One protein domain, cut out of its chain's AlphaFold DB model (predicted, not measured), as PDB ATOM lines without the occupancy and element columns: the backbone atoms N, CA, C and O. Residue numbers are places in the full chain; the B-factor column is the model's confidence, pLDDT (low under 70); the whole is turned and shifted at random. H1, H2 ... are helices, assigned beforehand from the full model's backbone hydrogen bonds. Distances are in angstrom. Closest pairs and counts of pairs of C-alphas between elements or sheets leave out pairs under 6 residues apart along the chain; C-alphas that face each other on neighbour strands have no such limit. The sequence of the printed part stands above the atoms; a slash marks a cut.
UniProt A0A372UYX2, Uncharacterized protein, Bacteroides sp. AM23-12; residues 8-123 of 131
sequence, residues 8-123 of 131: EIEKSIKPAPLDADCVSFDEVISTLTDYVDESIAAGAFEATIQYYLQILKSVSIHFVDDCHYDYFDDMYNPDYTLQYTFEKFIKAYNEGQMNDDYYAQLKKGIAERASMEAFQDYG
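What this domain is: This is residues 8 to 123 of the 131 residues of an uncharacterized protein of Bacteroides sp. AM23-12 (UniProt A0A372UYX2). Four long helices, H2, H3, H4 and H5, stand side by side in an up-and-down bundle, with short H1 packed on the outside of H2 and H3, and short H6 turning across the last part of H3. Within the bundle H4 packs along H2 and H5 packs along H3, while H4 comes close to H3 and H5 without clearly touching them. The printed part has 116 residues, with six named helices, H1 to H6 in chain order, and no named strand; the class is all helix. The whole is compact, with a radius of gyration of the C-alphas of 14.1 A, and elongated in outline, spanning 41 by 26 by 25 A.

Where its parts are: Find C-alpha 8 at (-34.700, -22.293, 23.618), where H1 begins; it covers residues 8 to 13. Next look at H2, residues 23 to 41, 26.1 A from first to last C-alpha. H3, residues 45 to 65, starts at C-alpha 45 at (-36.670, -24.644, 42.347) and is 29.9 A long. H4 takes residues 77 to 94 over 26.0 A, and H5 residues 100 to 115 over 24.0 A. H6, residues 117 to 122, ends at C-alpha 122 at (-12.882, -11.073, 32.682).

How they stand to each other: Start with the bundle of H2, H3, H4 and H5, up and down, each helix running against the one before it. H2 and H3 form a helical hairpin, opposite ways at a shallow tilt of 14 degrees; their closest C-alphas, of Val 36 and Thr 48, are 5.8 A apart. H2 touches H4 at Asp 26 and Pro 78, their closest C-alphas, 4.8 A apart. H3, the hub, touches four helices; look for H5 at Ile 49 and Leu 106, the closest C-alphas, 6.0 A apart. H4 is close to but not clearly touching H3, with the closest C-alphas, of Leu 56 and Leu 82, 7.7 A apart. Residues 54 to 62 of H3 touch H1; the closest C-alphas, of Ile 9 and Ile 55, are 6.6 A apart. Residues 60 to 64 of H3 touch H6 at a steep tilt of 65 degrees; the closest C-alphas, of Ser 60 and Ala 118, are 5.4 A apart. H2 and H5 are apart. Every O i to N i+4 pair is within hydrogen-bond range in H1, H4 and H6; H2 has 14 of 15, H3 16 of 17 and H5 9 of 12.

The domain as a whole: The two C-alphas farthest apart, of Asp 70 and Gly 96, are 41.1 A apart. The printed part has no cut. Look at the 11 residues between H3 and H4 for the long link; within it, residues 72 to 75 have pLDDT under 70, while the mean of the printed part is 92.9.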
ATOM      1  N   GLU A   8     -33.924 -23.534  23.477       96.06
ATOM      2  CA  GLU A   8     -34.700 -22.293  23.618       96.06
ATOM      3  C   GLU A   8     -33.856 -21.117  24.126       96.06
ATOM      4  O   GLU A   8     -33.968 -20.033  23.572       96.06
ATOM      5  N   ILE A   9     -32.943 -21.354  25.074       97.31
ATOM      6  CA  ILE A   9     -32.004 -20.340  25.578       97.31
ATOM      7  C   ILE A   9     -31.071 -19.895  24.448       97.31
ATOM      8  O   ILE A   9     -30.955 -18.711  24.150       97.31
ATOM      9  N   GLU A  10     -30.471 -20.862  23.754       97.38
ATOM     10  CA  GLU A  10     -29.541 -20.607  22.647       97.38
ATOM     11  C   GLU A  10     -30.202 -19.872  21.478       97.38
ATOM     12  O   GLU A  10     -29.577 -19.027  20.847       97.38
ATOM     13  N   LYS A  11     -31.470 -20.180  21.179       96.31
ATOM     14  CA  LYS A  11     -32.243 -19.488  20.138       96.31
ATOM     15  C   LYS A  11     -32.516 -18.026  20.479       96.31
ATOM     16  O   LYS A  11     -32.717 -17.255  19.549       96.31
ATOM     17  N   SER A  12     -32.543 -17.676  21.763       95.25
ATOM     18  CA  SER A  12     -32.728 -16.300  22.217       95.25
ATOM     19  C   SER A  12     -31.403 -15.540  22.271       95.25
ATOM     20  O   SER A  12     -31.335 -14.429  21.762       95.25
ATOM     21  N   ILE A  13     -30.347 -16.149  22.826       95.00
ATOM     22  CA  ILE A  13     -29.053 -15.485  23.072       95.00
ATOM     23  C   ILE A  13     -28.231 -15.313  21.788       95.00
ATOM     24  O   ILE A  13     -27.774 -14.214  21.507       95.00
ATOM     25  N   LYS A  14     -28.087 -16.354  20.956       93.56
ATOM     26  CA  LYS A  14     -27.251 -16.304  19.736       93.56
ATOM     27  C   LYS A  14     -27.555 -15.169  18.754       93.56
ATOM     28  O   LYS A  14     -26.616 -14.639  18.173       93.56
ATOM     29  N   PRO A  15     -28.826 -14.849  18.451       92.69
ATOM     30  CA  PRO A  15     -29.135 -13.787  17.502       92.69
ATOM     31  C   PRO A  15     -29.169 -12.392  18.142       92.69
ATOM     32  O   PRO A  15     -29.482 -11.435  17.433       92.69
ATOM     33  N   ALA A  16     -28.925 -12.269  19.451       89.50
ATOM     34  CA  ALA A  16     -29.014 -11.000  20.155       89.50
ATOM     35  C   ALA A  16     -27.955 -10.010  19.621       89.50
ATOM     36  O   ALA A  16     -26.773 -10.354  19.556       89.50
ATOM     37  N   PRO A  17     -28.347  -8.792  19.208       85.50
ATOM     38  CA  PRO A  17     -27.400  -7.800  18.712       85.50
ATOM     39  C   PRO A  17     -26.410  -7.326  19.782       85.50
ATOM     40  O   PRO A  17     -26.789  -7.089  20.928       85.50
ATOM     41  N   LEU A  18     -25.166  -7.086  19.357       81.50
ATOM     42  CA  LEU A  18     -24.173  -6.330  20.120       81.50
ATOM     43  C   LEU A  18     -24.298  -4.850  19.768       81.50
ATOM     44  O   LEU A  18     -23.783  -4.394  18.744       81.50
ATOM     45  N   ASP A  19     -25.037  -4.109  20.581       83.50
ATOM     46  CA  ASP A  19     -25.025  -2.649  20.539       83.50
ATOM     47  C   ASP A  19     -24.026  -2.080  21.562       83.50
ATOM     48  O   ASP A  19     -23.466  -2.817  22.372       83.50
ATOM     49  N   ALA A  20     -23.759  -0.771  21.474       75.81
ATOM     50  CA  ALA A  20     -22.666  -0.109  22.191       75.81
ATOM     51  C   ALA A  20     -22.711  -0.281  23.722       75.81
ATOM     52  O   ALA A  20     -21.653  -0.219  24.337       75.81
ATOM     53  N   ASP A  21     -23.890  -0.560  24.289       76.81
ATOM     54  CA  ASP A  21     -24.112  -0.716  25.733       76.81
ATOM     55  C   ASP A  21     -24.746  -2.088  26.076       76.81
ATOM     56  O   ASP A  21     -25.284  -2.294  27.164       76.81
ATOM     57  N   CYS A  22     -24.732  -3.037  25.128       83.75
ATOM     58  CA  CYS A  22     -25.370  -4.355  25.237       83.75
ATOM     59  C   CYS A  22     -26.850  -4.319  25.682       83.75
ATOM     60  O   CYS A  22     -27.322  -5.258  26.323       83.75
ATOM     61  N   VAL A  23     -27.603  -3.276  25.320       86.81
ATOM     62  CA  VAL A  23     -29.021  -3.099  25.685       86.81
ATOM     63  C   VAL A  23     -29.871  -4.211  25.093       86.81
ATOM     64  O   VAL A  23     -30.608  -4.874  25.815       86.81
ATOM     65  N   SER A  24     -29.736  -4.469  23.793       89.25
ATOM     66  CA  SER A  24     -30.508  -5.517  23.115       89.25
ATOM     67  C   SER A  24     -30.203  -6.902  23.688       89.25
ATOM     68  O   SER A  24     -31.079  -7.764  23.755       89.25
ATOM     69  N   PHE A  25     -28.957  -7.127  24.112       90.94
ATOM     70  CA  PHE A  25     -28.565  -8.364  24.774       90.94
ATOM     71  C   PHE A  25     -29.167  -8.459  26.179       90.94
ATOM     72  O   PHE A  25     -29.734  -9.492  26.527       90.94
ATOM     73  N   ASP A  26     -29.115  -7.382  26.964       91.25
ATOM     74  CA  ASP A  26     -29.729  -7.330  28.292       91.25
ATOM     75  C   ASP A  26     -31.249  -7.535  28.233       91.25
ATOM     76  O   ASP A  26     -31.777  -8.286  29.043       91.25
ATOM     77  N   GLU A  27     -31.958  -7.002  27.232       93.69
ATOM     78  CA  GLU A  27     -33.393  -7.269  27.033       93.69
ATOM     79  C   GLU A  27     -33.688  -8.770  26.847       93.69
ATOM     80  O   GLU A  27     -34.673  -9.303  27.380       93.69
ATOM     81  N   VAL A  28     -32.815  -9.482  26.128       95.50
ATOM     82  CA  VAL A  28     -32.905 -10.939  25.968       95.50
ATOM     83  C   VAL A  28     -32.650 -11.650  27.296       95.50
ATOM     84  O   VAL A  28     -33.405 -12.561  27.649       95.50
ATOM     85  N   ILE A  29     -31.620 -11.245  28.044       95.44
ATOM     86  CA  ILE A  29     -31.315 -11.834  29.356       95.44
ATOM     87  C   ILE A  29     -32.458 -11.579  30.334       95.44
ATOM     88  O   ILE A  29     -32.924 -12.533  30.951       95.44
ATOM     89  N   SER A  30     -32.969 -10.351  30.382       95.88
ATOM     90  CA  SER A  30     -34.111  -9.917  31.186       95.88
ATOM     91  C   SER A  30     -35.342 -10.785  30.925       95.88
ATOM     92  O   SER A  30     -35.888 -11.382  31.851       95.88
ATOM     93  N   THR A  31     -35.689 -11.009  29.654       96.88
ATOM     94  CA  THR A  31     -36.806 -11.893  29.272       96.88
ATOM     95  C   THR A  31     -36.611 -13.330  29.769       96.88
ATOM     96  O   THR A  31     -37.550 -13.982  30.228       96.88
ATOM     97  N   LEU A  32     -35.388 -13.862  29.672       97.94
ATOM     98  CA  LEU A  32     -35.082 -15.210  30.154       97.94
ATOM     99  C   LEU A  32     -35.118 -15.287  31.686       97.94
ATOM    100  O   LEU A  32     -35.545 -16.308  32.231       97.94
ATOM    101  N   THR A  33     -34.679 -14.236  32.380       97.56
ATOM    102  CA  THR A  33     -34.686 -14.163  33.841       97.56
ATOM    103  C   THR A  33     -36.061 -13.869  34.428       97.56
ATOM    104  O   THR A  33     -36.353 -14.383  35.501       97.56
ATOM    105  N   ASP A  34     -36.951 -13.179  33.716       97.75
ATOM    106  CA  ASP A  34     -38.350 -13.011  34.130       97.75
ATOM    107  C   ASP A  34     -39.030 -14.376  34.300       97.75
ATOM    108  O   ASP A  34     -39.683 -14.643  35.310       97.75
ATOM    109  N   TYR A  35     -38.776 -15.309  33.374       96.94
ATOM    110  CA  TYR A  35     -39.243 -16.690  33.505       96.94
ATOM    111  C   TYR A  35     -38.657 -17.402  34.737       96.94
ATOM    112  O   TYR A  35     -39.345 -18.189  35.401       96.94
ATOM    113  N   VAL A  36     -37.386 -17.143  35.062       98.25
ATOM    114  CA  VAL A  36     -36.748 -17.672  36.279       98.25
ATOM    115  C   VAL A  36     -37.453 -17.118  37.514       98.25
ATOM    116  O   VAL A  36     -37.811 -17.889  38.402       98.25
ATOM    117  N   ASP A  37     -37.715 -15.817  37.545       97.69
ATOM    118  CA  ASP A  37     -38.317 -15.121  38.677       97.69
ATOM    119  C   ASP A  37     -39.757 -15.573  38.942       97.69
ATOM    120  O   ASP A  37     -40.122 -15.856  40.087       97.69
ATOM    121  N   GLU A  38     -40.562 -15.718  37.888       97.88
ATOM    122  CA  GLU A  38     -41.905 -16.303  37.965       97.88
ATOM    123  C   GLU A  38     -41.859 -17.738  38.506       97.88
ATOM    124  O   GLU A  38     -42.668 -18.130  39.355       97.88
ATOM    125  N   SER A  39     -40.876 -18.524  38.065       97.75
ATOM    126  CA  SER A  39     -40.723 -19.913  38.495       97.75
ATOM    127  C   SER A  39     -40.230 -20.038  39.945       97.75
ATOM    128  O   SER A  39     -40.653 -20.958  40.653       97.75
ATOM    129  N   ILE A  40     -39.396 -19.100  40.420       97.94
ATOM    130  CA  ILE A  40     -39.031 -18.970  41.841       97.94
ATOM    131  C   ILE A  40     -40.289 -18.697  42.668       97.94
ATOM    132  O   ILE A  40     -40.525 -19.387  43.659       97.94
ATOM    133  N   ALA A  41     -41.128 -17.744  42.246       96.62
ATOM    134  CA  ALA A  41     -42.371 -17.411  42.946       96.62
ATOM    135  C   ALA A  41     -43.362 -18.591  42.997       96.62
ATOM    136  O   ALA A  41     -44.122 -18.723  43.956       96.62
ATOM    137  N   ALA A  42     -43.324 -19.476  41.997       97.44
ATOM    138  CA  ALA A  42     -44.098 -20.716  41.961       97.44
ATOM    139  C   ALA A  42     -43.486 -21.872  42.787       97.44
ATOM    140  O   ALA A  42     -44.115 -22.923  42.918       97.44
ATOM    141  N   GLY A  43     -42.276 -21.711  43.335       96.69
ATOM    142  CA  GLY A  43     -41.578 -22.733  44.124       96.69
ATOM    143  C   GLY A  43     -40.960 -23.875  43.304       96.69
ATOM    144  O   GLY A  43     -40.648 -24.931  43.857       96.69
ATOM    145  N   ALA A  44     -40.770 -23.701  41.991       97.06
ATOM    146  CA  ALA A  44     -40.306 -24.744  41.066       97.06
ATOM    147  C   ALA A  44     -38.767 -24.925  41.038       97.06
ATOM    148  O   ALA A  44     -38.167 -25.116  39.979       97.06
ATOM    149  N   PHE A  45     -38.114 -24.888  42.205       97.38
ATOM    150  CA  PHE A  45     -36.670 -24.644  42.347       97.38
ATOM    151  C   PHE A  45     -35.739 -25.540  41.521       97.38
ATOM    152  O   PHE A  45     -34.812 -25.012  40.912       97.38
ATOM    153  N   GLU A  46     -35.954 -26.857  41.457       95.69
ATOM    154  CA  GLU A  46     -35.035 -27.766  40.749       95.69
ATOM    155  C   GLU A  46     -34.870 -27.385  39.268       95.69
ATOM    156  O   GLU A  46     -33.755 -27.175  38.781       95.69
ATOM    157  N   ALA A  47     -35.989 -27.254  38.551       96.00
ATOM    158  CA  ALA A  47     -35.986 -26.896  37.137       96.00
ATOM    159  C   ALA A  47     -35.501 -25.455  36.928       96.00
ATOM    160  O   ALA A  47     -34.764 -25.180  35.981       96.00
ATOM    161  N   THR A  48     -35.871 -24.552  37.836       97.94
ATOM    162  CA  THR A  48     -35.515 -23.132  37.779       97.94
ATOM    163  C   THR A  48     -34.018 -22.900  37.977       97.94
ATOM    164  O   THR A  48     -33.416 -22.142  37.220       97.94
ATOM    165  N   ILE A  49     -33.379 -23.614  38.911       98.00
ATOM    166  CA  ILE A  49     -31.921 -23.586  39.104       98.00
ATOM    167  C   ILE A  49     -31.215 -24.092  37.849       98.00
ATOM    168  O   ILE A  49     -30.280 -23.452  37.371       98.00
ATOM    169  N   GLN A  50     -31.661 -25.219  37.285       97.44
ATOM    170  CA  GLN A  50     -31.072 -25.749  36.053       97.44
ATOM    171  C   GLN A  50     -31.188 -24.748  34.900       97.44
ATOM    172  O   GLN A  50     -30.213 -24.535  34.185       97.44
ATOM    173  N   TYR A  51     -32.347 -24.111  34.738       98.19
ATOM    174  CA  TYR A  51     -32.567 -23.116  33.691       98.19
ATOM    175  C   TYR A  51     -31.656 -21.894  33.866       98.19
ATOM    176  O   TYR A  51     -30.952 -21.513  32.936       98.19
ATOM    177  N   TYR A  52     -31.577 -21.346  35.080       98.19
ATOM    178  CA  TYR A  52     -30.712 -20.208  35.384       98.19
ATOM    179  C   TYR A  52     -29.221 -20.514  35.159       98.19
ATOM    180  O   TYR A  52     -28.506 -19.734  34.534       98.19
ATOM    181  N   LEU A  53     -28.744 -21.691  35.580       97.62
ATOM    182  CA  LEU A  53     -27.363 -22.117  35.322       97.62
ATOM    183  C   LEU A  53     -27.073 -22.294  33.821       97.62
ATOM    184  O   LEU A  53     -25.955 -22.046  33.375       97.62
ATOM    185  N   GLN A  54     -28.064 -22.697  33.024       98.12
ATOM    186  CA  GLN A  54     -27.920 -22.768  31.569       98.12
ATOM    187  C   GLN A  54     -27.841 -21.385  30.924       98.12
ATOM    188  O   GLN A  54     -27.038 -21.223  30.006       98.12
ATOM    189  N   ILE A  55     -28.600 -20.401  31.423       97.94
ATOM    190  CA  ILE A  55     -28.452 -18.996  31.018       97.94
ATOM    191  C   ILE A  55     -27.020 -18.549  31.312       97.94
ATOM    192  O   ILE A  55     -26.320 -18.155  30.387       97.94
ATOM    193  N   LEU A  56     -26.537 -18.720  32.553       96.94
ATOM    194  CA  LEU A  56     -25.172 -18.344  32.944       96.94
ATOM    195  C   LEU A  56     -24.100 -18.999  32.071       96.94
ATOM    196  O   LEU A  56     -23.116 -18.357  31.706       96.94
ATOM    197  N   LYS A  57     -24.276 -20.274  31.718       97.00
ATOM    198  CA  LYS A  57     -23.356 -20.958  30.810       97.00
ATOM    199  C   LYS A  57     -23.391 -20.351  29.411       97.00
ATOM    200  O   LYS A  57     -22.326 -20.132  28.845       97.00
ATOM    201  N   SER A  58     -24.581 -20.124  28.863       97.31
ATOM    202  CA  SER A  58     -24.751 -19.588  27.510       97.31
ATOM    203  C   SER A  58     -24.175 -18.177  27.399       97.31
ATOM    204  O   SER A  58     -23.333 -17.945  26.539       97.31
ATOM    205  N   VAL A  59     -24.497 -17.279  28.338       95.38
ATOM    206  CA  VAL A  59     -23.932 -15.919  28.344       95.38
ATOM    207  C   VAL A  59     -22.421 -15.929  28.515       95.38
ATOM    208  O   VAL A  59     -21.746 -15.148  27.870       95.38
ATOM    209  N   SER A  60     -21.860 -16.839  29.318       95.00
ATOM    210  CA  SER A  60     -20.401 -16.938  29.468       95.00
ATOM    211  C   SER A  60     -19.716 -17.384  28.173       95.00
ATOM    212  O   SER A  60     -18.601 -16.960  27.900       95.00
ATOM    213  N   ILE A  61     -20.350 -18.265  27.393       95.31
ATOM    214  CA  ILE A  61     -19.822 -18.692  26.090       95.31
ATOM    215  C   ILE A  61     -19.886 -17.520  25.110       95.31
ATOM    216  O   ILE A  61     -18.864 -17.135  24.556       95.31
ATOM    217  N   HIS A  62     -21.064 -16.911  24.966       94.38
ATOM    218  CA  HIS A  62     -21.294 -15.824  24.016       94.38
ATOM    219  C   HIS A  62     -20.511 -14.557  24.353       94.38
ATOM    220  O   HIS A  62     -19.984 -13.915  23.456       94.38
ATOM    221  N   PHE A  63     -20.308 -14.267  25.639       92.50
ATOM    222  CA  PHE A  63     -19.457 -13.170  26.087       92.50
ATOM    223  C   PHE A  63     -18.055 -13.214  25.461       92.50
ATOM    224  O   PHE A  63     -17.537 -12.184  25.034       92.50
ATOM    225  N   VAL A  64     -17.457 -14.408  25.391       93.69
ATOM    226  CA  VAL A  64     -16.136 -14.618  24.786       93.69
ATOM    227  C   VAL A  64     -16.248 -14.743  23.269       93.69
ATOM    228  O   VAL A  64     -15.577 -14.006  22.553       93.69
ATOM    229  N   ASP A  65     -17.108 -15.643  22.782       94.50
ATOM    230  CA  ASP A  65     -17.215 -15.978  21.356       94.50
ATOM    231  C   ASP A  65     -17.575 -14.754  20.500       94.50
ATOM    232  O   ASP A  65     -17.034 -14.578  19.404       94.50
ATOM    233  N   ASP A  66     -18.443 -13.885  21.019       91.50
ATOM    234  CA  ASP A  66     -18.924 -12.692  20.327       91.50
ATOM    235  C   ASP A  66     -18.152 -11.420  20.746       91.50
ATOM    236  O   ASP A  66     -18.498 -10.315  20.336       91.50
ATOM    237  N   CYS A  67     -17.065 -11.563  21.518       90.19
ATOM    238  CA  CYS A  67     -16.177 -10.471  21.934       90.19
ATOM    239  C   CYS A  67     -16.886  -9.345  22.714       90.19
ATOM    240  O   CYS A  67     -16.541  -8.170  22.576       90.19
ATOM    241  N   HIS A  68     -17.857  -9.673  23.576       86.81
ATOM    242  CA  HIS A  68     -18.544  -8.665  24.400       86.81
ATOM    243  C   HIS A  68     -17.586  -7.891  25.311       86.81
ATOM    244  O   HIS A  68     -17.890  -6.766  25.698       86.81
ATOM    245  N   TYR A  69     -16.425  -8.464  25.636       85.75
ATOM    246  CA  TYR A  69     -15.383  -7.791  26.405       85.75
ATOM    247  C   TYR A  69     -14.849  -6.506  25.743       85.75
ATOM    248  O   TYR A  69     -14.341  -5.646  26.454       85.75
ATOM    249  N   ASP A  70     -14.996  -6.329  24.423       84.31
ATOM    250  CA  ASP A  70     -14.629  -5.079  23.732       84.31
ATOM    251  C   ASP A  70     -15.630  -3.937  24.006       84.31
ATOM    252  O   ASP A  70     -15.340  -2.768  23.743       84.31
ATOM    253  N   TYR A  71     -16.797  -4.280  24.556       74.81
ATOM    254  CA  TYR A  71     -17.905  -3.388  24.914       74.81
ATOM    255  C   TYR A  71     -18.188  -3.402  26.424       74.81
ATOM    256  O   TYR A  71     -19.144  -2.788  26.890       74.81
ATOM    257  N   PHE A  72     -17.382  -4.139  27.190       68.25
ATOM    258  CA  PHE A  72     -17.520  -4.282  28.630       68.25
ATOM    259  C   PHE A  72     -16.923  -3.049  29.311       68.25
ATOM    260  O   PHE A  72     -15.706  -2.930  29.459       68.25
ATOM    261  N   ASP A  73     -17.784  -2.107  29.684       68.12
ATOM    262  CA  ASP A  73     -17.439  -1.025  30.599       68.12
ATOM    263  C   ASP A  73     -17.836  -1.383  32.046       68.12
ATOM    264  O   ASP A  73     -18.323  -2.478  32.336       68.12
ATOM    265  N   ASP A  74     -17.620  -0.458  32.984       65.19
ATOM    266  CA  ASP A  74     -17.951  -0.657  34.404       65.19
ATOM    267  C   ASP A  74     -19.472  -0.848  34.663       65.19
ATOM    268  O   ASP A  74     -19.885  -1.122  35.796       65.19
ATOM    269  N   MET A  75     -20.331  -0.691  33.646       67.56
ATOM    270  CA  MET A  75     -21.792  -0.746  33.719       67.56
ATOM    271  C   MET A  75     -22.403  -1.817  32.799       67.56
ATOM    272  O   MET A  75     -23.479  -1.621  32.244       67.56
ATOM    273  N   TYR A  76     -21.781  -2.991  32.684       74.81
ATOM    274  CA  TYR A  76     -22.325  -4.076  31.864       74.81
ATOM    275  C   TYR A  76     -23.698  -4.584  32.363       74.81
ATOM    276  O   TYR A  76     -23.795  -5.411  33.275       74.81
ATOM    277  N   ASN A  77     -24.775  -4.097  31.734       82.88
ATOM    278  CA  ASN A  77     -26.172  -4.323  32.135       82.88
ATOM    279  C   ASN A  77     -26.537  -5.797  32.402       82.88
ATOM    280  O   ASN A  77     -27.101  -6.069  33.469       82.88
ATOM    281  N   PRO A  78     -26.153  -6.765  31.540       89.88
ATOM    282  CA  PRO A  78     -26.514  -8.166  31.751       89.88
ATOM    283  C   PRO A  78     -26.021  -8.735  33.081       89.88
ATOM    284  O   PRO A  78     -26.636  -9.648  33.631       89.88
ATOM    285  N   ASP A  79     -24.916  -8.219  33.616       89.81
ATOM    286  CA  ASP A  79     -24.355  -8.696  34.876       89.81
ATOM    287  C   ASP A  79     -25.268  -8.375  36.066       89.81
ATOM    288  O   ASP A  79     -25.545  -9.239  36.901       89.81
ATOM    289  N   TYR A  80     -25.823  -7.157  36.091       89.81
ATOM    290  CA  TYR A  80     -26.787  -6.726  37.103       89.81
ATOM    291  C   TYR A  80     -28.068  -7.555  37.044       89.81
ATOM    292  O   TYR A  80     -28.557  -7.998  38.086       89.81
ATOM    293  N   THR A  81     -28.582  -7.808  35.840       93.81
ATOM    294  CA  THR A  81     -29.776  -8.634  35.624       93.81
ATOM    295  C   THR A  81     -29.561 -10.052  36.160       93.81
ATOM    296  O   THR A  81     -30.350 -10.555  36.966       93.81
ATOM    297  N   LEU A  82     -28.434 -10.681  35.810       95.62
ATOM    298  CA  LEU A  82     -28.088 -12.018  36.292       95.62
ATOM    299  C   LEU A  82     -27.903 -12.053  37.814       95.62
ATOM    300  O   LEU A  82     -28.393 -12.983  38.463       95.62
ATOM    301  N   GLN A  83     -27.224 -11.060  38.393       95.00
ATOM    302  CA  GLN A  83     -27.017 -10.943  39.837       95.00
ATOM    303  C   GLN A  83     -28.342 -10.757  40.589       95.00
ATOM    304  O   GLN A  83     -28.575 -11.423  41.599       95.00
ATOM    305  N   TYR A  84     -29.241  -9.915  40.082       95.00
ATOM    306  CA  TYR A  84     -30.540  -9.662  40.701       95.00
ATOM    307  C   TYR A  84     -31.402 -10.931  40.778       95.00
ATOM    308  O   TYR A  84     -31.995 -11.235  41.818       95.00
ATOM    309  N   THR A  85     -31.417 -11.742  39.719       96.69
ATOM    310  CA  THR A  85     -32.096 -13.047  39.733       96.69
ATOM    311  C   THR A  85     -31.449 -14.028  40.711       96.69
ATOM    312  O   THR A  85     -32.147 -14.763  41.414       96.69
ATOM    313  N   PHE A  86     -30.120 -14.026  40.837       96.94
ATOM    314  CA  PHE A  86     -29.449 -14.840  41.851       96.94
ATOM    315  C   PHE A  86     -29.862 -14.459  43.274       96.94
ATOM    316  O   PHE A  86     -30.143 -15.334  44.095       96.94
ATOM    317  N   GLU A  87     -29.958 -13.163  43.568       96.44
ATOM    318  CA  GLU A  87     -30.399 -12.664  44.872       96.44
ATOM    319  C   GLU A  87     -31.817 -13.115  45.225       96.44
ATOM    320  O   GLU A  87     -32.103 -13.361  46.399       96.44
ATOM    321  N   LYS A  88     -32.690 -13.321  44.233       97.06
ATOM    322  CA  LYS A  88     -34.026 -13.890  44.459       97.06
ATOM    323  C   LYS A  88     -33.975 -15.341  44.929       97.06
ATOM    324  O   LYS A  88     -34.720 -15.693  45.843       97.06
ATOM    325  N   PHE A  89     -33.065 -16.165  44.406       97.56
ATOM    326  CA  PHE A  89     -32.841 -17.504  44.966       97.56
ATOM    327  C   PHE A  89     -32.318 -17.436  46.403       97.56
ATOM    328  O   PHE A  89     -32.779 -18.185  47.264       97.56
ATOM    329  N   ILE A  90     -31.368 -16.535  46.677       97.00
ATOM    330  CA  ILE A  90     -30.824 -16.348  48.030       97.00
ATOM    331  C   ILE A  90     -31.922 -15.914  49.002       97.00
ATOM    332  O   ILE A  90     -32.015 -16.448  50.105       97.00
ATOM    333  N   LYS A  91     -32.791 -14.993  48.583       96.81
ATOM    334  CA  LYS A  91     -33.955 -14.571  49.359       96.81
ATOM    335  C   LYS A  91     -34.898 -15.742  49.633       96.81
ATOM    336  O   LYS A  91     -35.234 -15.969  50.789       96.81
ATOM    337  N   ALA A  92     -35.262 -16.516  48.609       97.38
ATOM    338  CA  ALA A  92     -36.134 -17.680  48.763       97.38
ATOM    339  C   ALA A  92     -35.554 -18.723  49.738       97.38
ATOM    340  O   ALA A  92     -36.285 -19.309  50.535       97.38
ATOM    341  N   TYR A  93     -34.235 -18.929  49.724       97.44
ATOM    342  CA  TYR A  93     -33.550 -19.767  50.711       97.44
ATOM    343  C   TYR A  93     -33.626 -19.189  52.126       97.44
ATOM    344  O   TYR A  93     -34.058 -19.872  53.051       97.44
ATOM    345  N   ASN A  94     -33.273 -17.914  52.294       96.75
ATOM    346  CA  ASN A  94     -33.275 -17.253  53.600       96.75
ATOM    347  C   ASN A  94     -34.679 -17.169  54.225       96.75
ATOM    348  O   ASN A  94     -34.813 -17.186  55.446       96.75
ATOM    349  N   GLU A  95     -35.725 -17.095  53.401       97.31
ATOM    350  CA  GLU A  95     -37.131 -17.100  53.826       97.31
ATOM    351  C   GLU A  95     -37.694 -18.519  54.046       97.31
ATOM    352  O   GLU A  95     -38.863 -18.671  54.403       97.31
ATOM    353  N   GLY A  96     -36.883 -19.568  53.859       97.38
ATOM    354  CA  GLY A  96     -37.268 -20.966  54.078       97.38
ATOM    355  C   GLY A  96     -38.162 -21.563  52.987       97.38
ATOM    356  O   GLY A  96     -38.762 -22.615  53.196       97.38
ATOM    357  N   GLN A  97     -38.270 -20.905  51.830       97.75
ATOM    358  CA  GLN A  97     -39.028 -21.393  50.674       97.75
ATOM    359  C   GLN A  97     -38.221 -22.426  49.874       97.75
ATOM    360  O   GLN A  97     -38.787 -23.392  49.366       97.75
ATOM    361  N   MET A  98     -36.900 -22.238  49.785       97.44
ATOM    362  CA  MET A  98     -35.959 -23.162  49.143       97.44
ATOM    363  C   MET A  98     -35.215 -23.993  50.199       97.44
ATOM    364  O   MET A  98     -34.778 -23.452  51.212       97.44
ATOM    365  N   ASN A  99     -35.049 -25.298  49.963       97.50
ATOM    366  CA  ASN A  99     -34.339 -26.198  50.880       97.50
ATOM    367  C   ASN A  99     -32.809 -26.202  50.659       97.50
ATOM    368  O   ASN A  99     -32.300 -25.672  49.666       97.50
ATOM    369  N   ASP A 100     -32.086 -26.845  51.580       97.94
ATOM    370  CA  ASP A 100     -30.619 -26.943  51.557       97.94
ATOM    371  C   ASP A 100     -30.079 -27.668  50.314       97.94
ATOM    372  O   ASP A 100     -29.025 -27.293  49.797       97.94
ATOM    373  N   ASP A 101     -30.796 -28.673  49.802       97.69
ATOM    374  CA  ASP A 101     -30.374 -29.443  48.625       97.69
ATOM    375  C   ASP A 101     -30.359 -28.566  47.364       97.69
ATOM    376  O   ASP A 101     -29.379 -28.547  46.613       97.69
ATOM    377  N   TYR A 102     -31.418 -27.779  47.161       97.88
ATOM    378  CA  TYR A 102     -31.509 -26.809  46.073       97.88
ATOM    379  C   TYR A 102     -30.477 -25.691  46.231       97.88
ATOM    380  O   TYR A 102     -29.810 -25.317  45.265       97.88
ATOM    381  N   TYR A 103     -30.260 -25.204  47.454       97.06
ATOM    382  CA  TYR A 103     -29.209 -24.224  47.713       97.06
ATOM    383  C   TYR A 103     -27.813 -24.769  47.372       97.06
ATOM    384  O   TYR A 103     -27.030 -24.104  46.686       97.06
ATOM    385  N   ALA A 104     -27.509 -26.006  47.773       96.31
ATOM    386  CA  ALA A 104     -26.251 -26.671  47.451       96.31
ATOM    387  C   ALA A 104     -26.079 -26.871  45.936       96.31
ATOM    388  O   ALA A 104     -24.990 -26.631  45.402       96.31
ATOM    389  N   GLN A 105     -27.148 -27.251  45.228       95.62
ATOM    390  CA  GLN A 105     -27.159 -27.382  43.770       95.62
ATOM    391  C   GLN A 105     -26.843 -26.048  43.080       95.62
ATOM    392  O   GLN A 105     -25.959 -25.998  42.219       95.62
ATOM    393  N   LEU A 106     -27.513 -24.966  43.489       96.12
ATOM    394  CA  LEU A 106     -27.271 -23.622  42.968       96.12
ATOM    395  C   LEU A 106     -25.818 -23.196  43.213       96.12
ATOM    396  O   LEU A 106     -25.116 -22.812  42.278       96.12
ATOM    397  N   LYS A 107     -25.323 -23.323  44.451       94.50
ATOM    398  CA  LYS A 107     -23.946 -22.955  44.820       94.50
ATOM    399  C   LYS A 107     -22.902 -23.734  44.030       94.50
ATOM    400  O   LYS A 107     -21.913 -23.141  43.602       94.50
ATOM    401  N   LYS A 108     -23.118 -25.034  43.822       94.06
ATOM    402  CA  LYS A 108     -22.235 -25.866  43.000       94.06
ATOM    403  C   LYS A 108     -22.195 -25.362  41.558       94.06
ATOM    404  O   LYS A 108     -21.107 -25.167  41.026       94.06
ATOM    405  N   GLY A 109     -23.353 -25.107  40.951       92.94
ATOM    406  CA  GLY A 109     -23.431 -24.596  39.582       92.94
ATOM    407  C   GLY A 109     -22.730 -23.247  39.410       92.94
ATOM    408  O   GLY A 109     -21.946 -23.078  38.479       92.94
ATOM    409  N   ILE A 110     -22.926 -22.324  40.357       93.81
ATOM    410  CA  ILE A 110     -22.212 -21.039  40.383       93.81
ATOM    411  C   ILE A 110     -20.700 -21.244  40.512       93.81
ATOM    412  O   ILE A 110     -19.935 -20.612  39.791       93.81
ATOM    413  N   ALA A 111     -20.247 -22.142  41.389       92.31
ATOM    414  CA  ALA A 111     -18.820 -22.413  41.561       92.31
ATOM    415  C   ALA A 111     -18.171 -22.993  40.291       92.31
ATOM    416  O   ALA A 111     -17.031 -22.658  39.974       92.31
ATOM    417  N   GLU A 112     -18.893 -23.811  39.520       92.81
ATOM    418  CA  GLU A 112     -18.391 -24.359  38.254       92.81
ATOM    419  C   GLU A 112     -18.143 -23.293  37.173       92.81
ATOM    420  O   GLU A 112     -17.398 -23.563  36.223       92.81
ATOM    421  N   ARG A 113     -18.730 -22.092  37.295       91.44
ATOM    422  CA  ARG A 113     -18.428 -20.951  36.414       91.44
ATOM    423  C   ARG A 113     -16.963 -20.529  36.514       91.44
ATOM    424  O   ARG A 113     -16.394 -20.145  35.505       91.44
ATOM    425  N   ALA A 114     -16.315 -20.687  37.672       90.44
ATOM    426  CA  ALA A 114     -14.915 -20.288  37.872       90.44
ATOM    427  C   ALA A 114     -13.898 -21.030  36.975       90.44
ATOM    428  O   ALA A 114     -12.724 -20.674  36.935       90.44
ATOM    429  N   SER A 115     -14.346 -22.071  36.268       91.94
ATOM    430  CA  SER A 115     -13.569 -22.796  35.256       91.94
ATOM    431  C   SER A 115     -13.760 -22.283  33.822       91.94
ATOM    432  O   SER A 115     -13.178 -22.853  32.906       91.94
ATOM    433  N   MET A 116     -14.622 -21.286  33.604       94.19
ATOM    434  CA  MET A 116     -14.926 -20.734  32.283       94.19
ATOM    435  C   MET A 116     -14.040 -19.523  31.996       94.19
ATOM    436  O   MET A 116     -13.841 -18.699  32.886       94.19
ATOM    437  N   GLU A 117     -13.573 -19.402  30.753       95.25
ATOM    438  CA  GLU A 117     -12.716 -18.304  30.277       95.25
ATOM    439  C   GLU A 117     -13.297 -16.927  30.613       95.25
ATOM    440  O   GLU A 117     -12.623 -16.128  31.255       95.25
ATOM    441  N   ALA A 118     -14.589 -16.706  30.330       94.25
ATOM    442  CA  ALA A 118     -15.300 -15.472  30.682       94.25
ATOM    443  C   ALA A 118     -15.079 -15.037  32.141       94.25
ATOM    444  O   ALA A 118     -14.879 -13.861  32.428       94.25
ATOM    445  N   PHE A 119     -15.065 -15.989  33.076       93.81
ATOM    446  CA  PHE A 119     -14.874 -15.673  34.486       93.81
ATOM    447  C   PHE A 119     -13.400 -15.567  34.872       93.81
ATOM    448  O   PHE A 119     -13.054 -14.750  35.718       93.81
ATOM    449  N   GLN A 120     -12.535 -16.401  34.293       94.50
ATOM    450  CA  GLN A 120     -11.105 -16.405  34.612       94.50
ATOM    451  C   GLN A 120     -10.408 -15.134  34.135       94.50
ATOM    452  O   GLN A 120      -9.631 -14.552  34.892       94.50
ATOM    453  N   ASP A 121     -10.737 -14.700  32.924       94.44
ATOM    454  CA  ASP A 121     -10.019 -13.624  32.252       94.44
ATOM    455  C   ASP A 121     -10.733 -12.275  32.413       94.44
ATOM    456  O   ASP A 121     -10.077 -11.235  32.428       94.44
ATOM    457  N   TYR A 122     -12.057 -12.289  32.627       91.69
ATOM    458  CA  TYR A 122     -12.882 -11.073  32.682       91.69
ATOM    459  C   TYR A 122     -13.768 -10.957  33.931       91.69
ATOM    460  O   TYR A 122     -14.413  -9.934  34.134       91.69
ATOM    461  N   GLY A 123     -13.827 -11.981  34.789       90.38
ATOM    462  CA  GLY A 123     -14.699 -11.974  35.971       90.38
ATOM    463  C   GLY A 123     -16.199 -12.102  35.670       90.38
ATOM    464  O   GLY A 123     -17.003 -11.990  36.595       90.38
TER     465      GLY A 123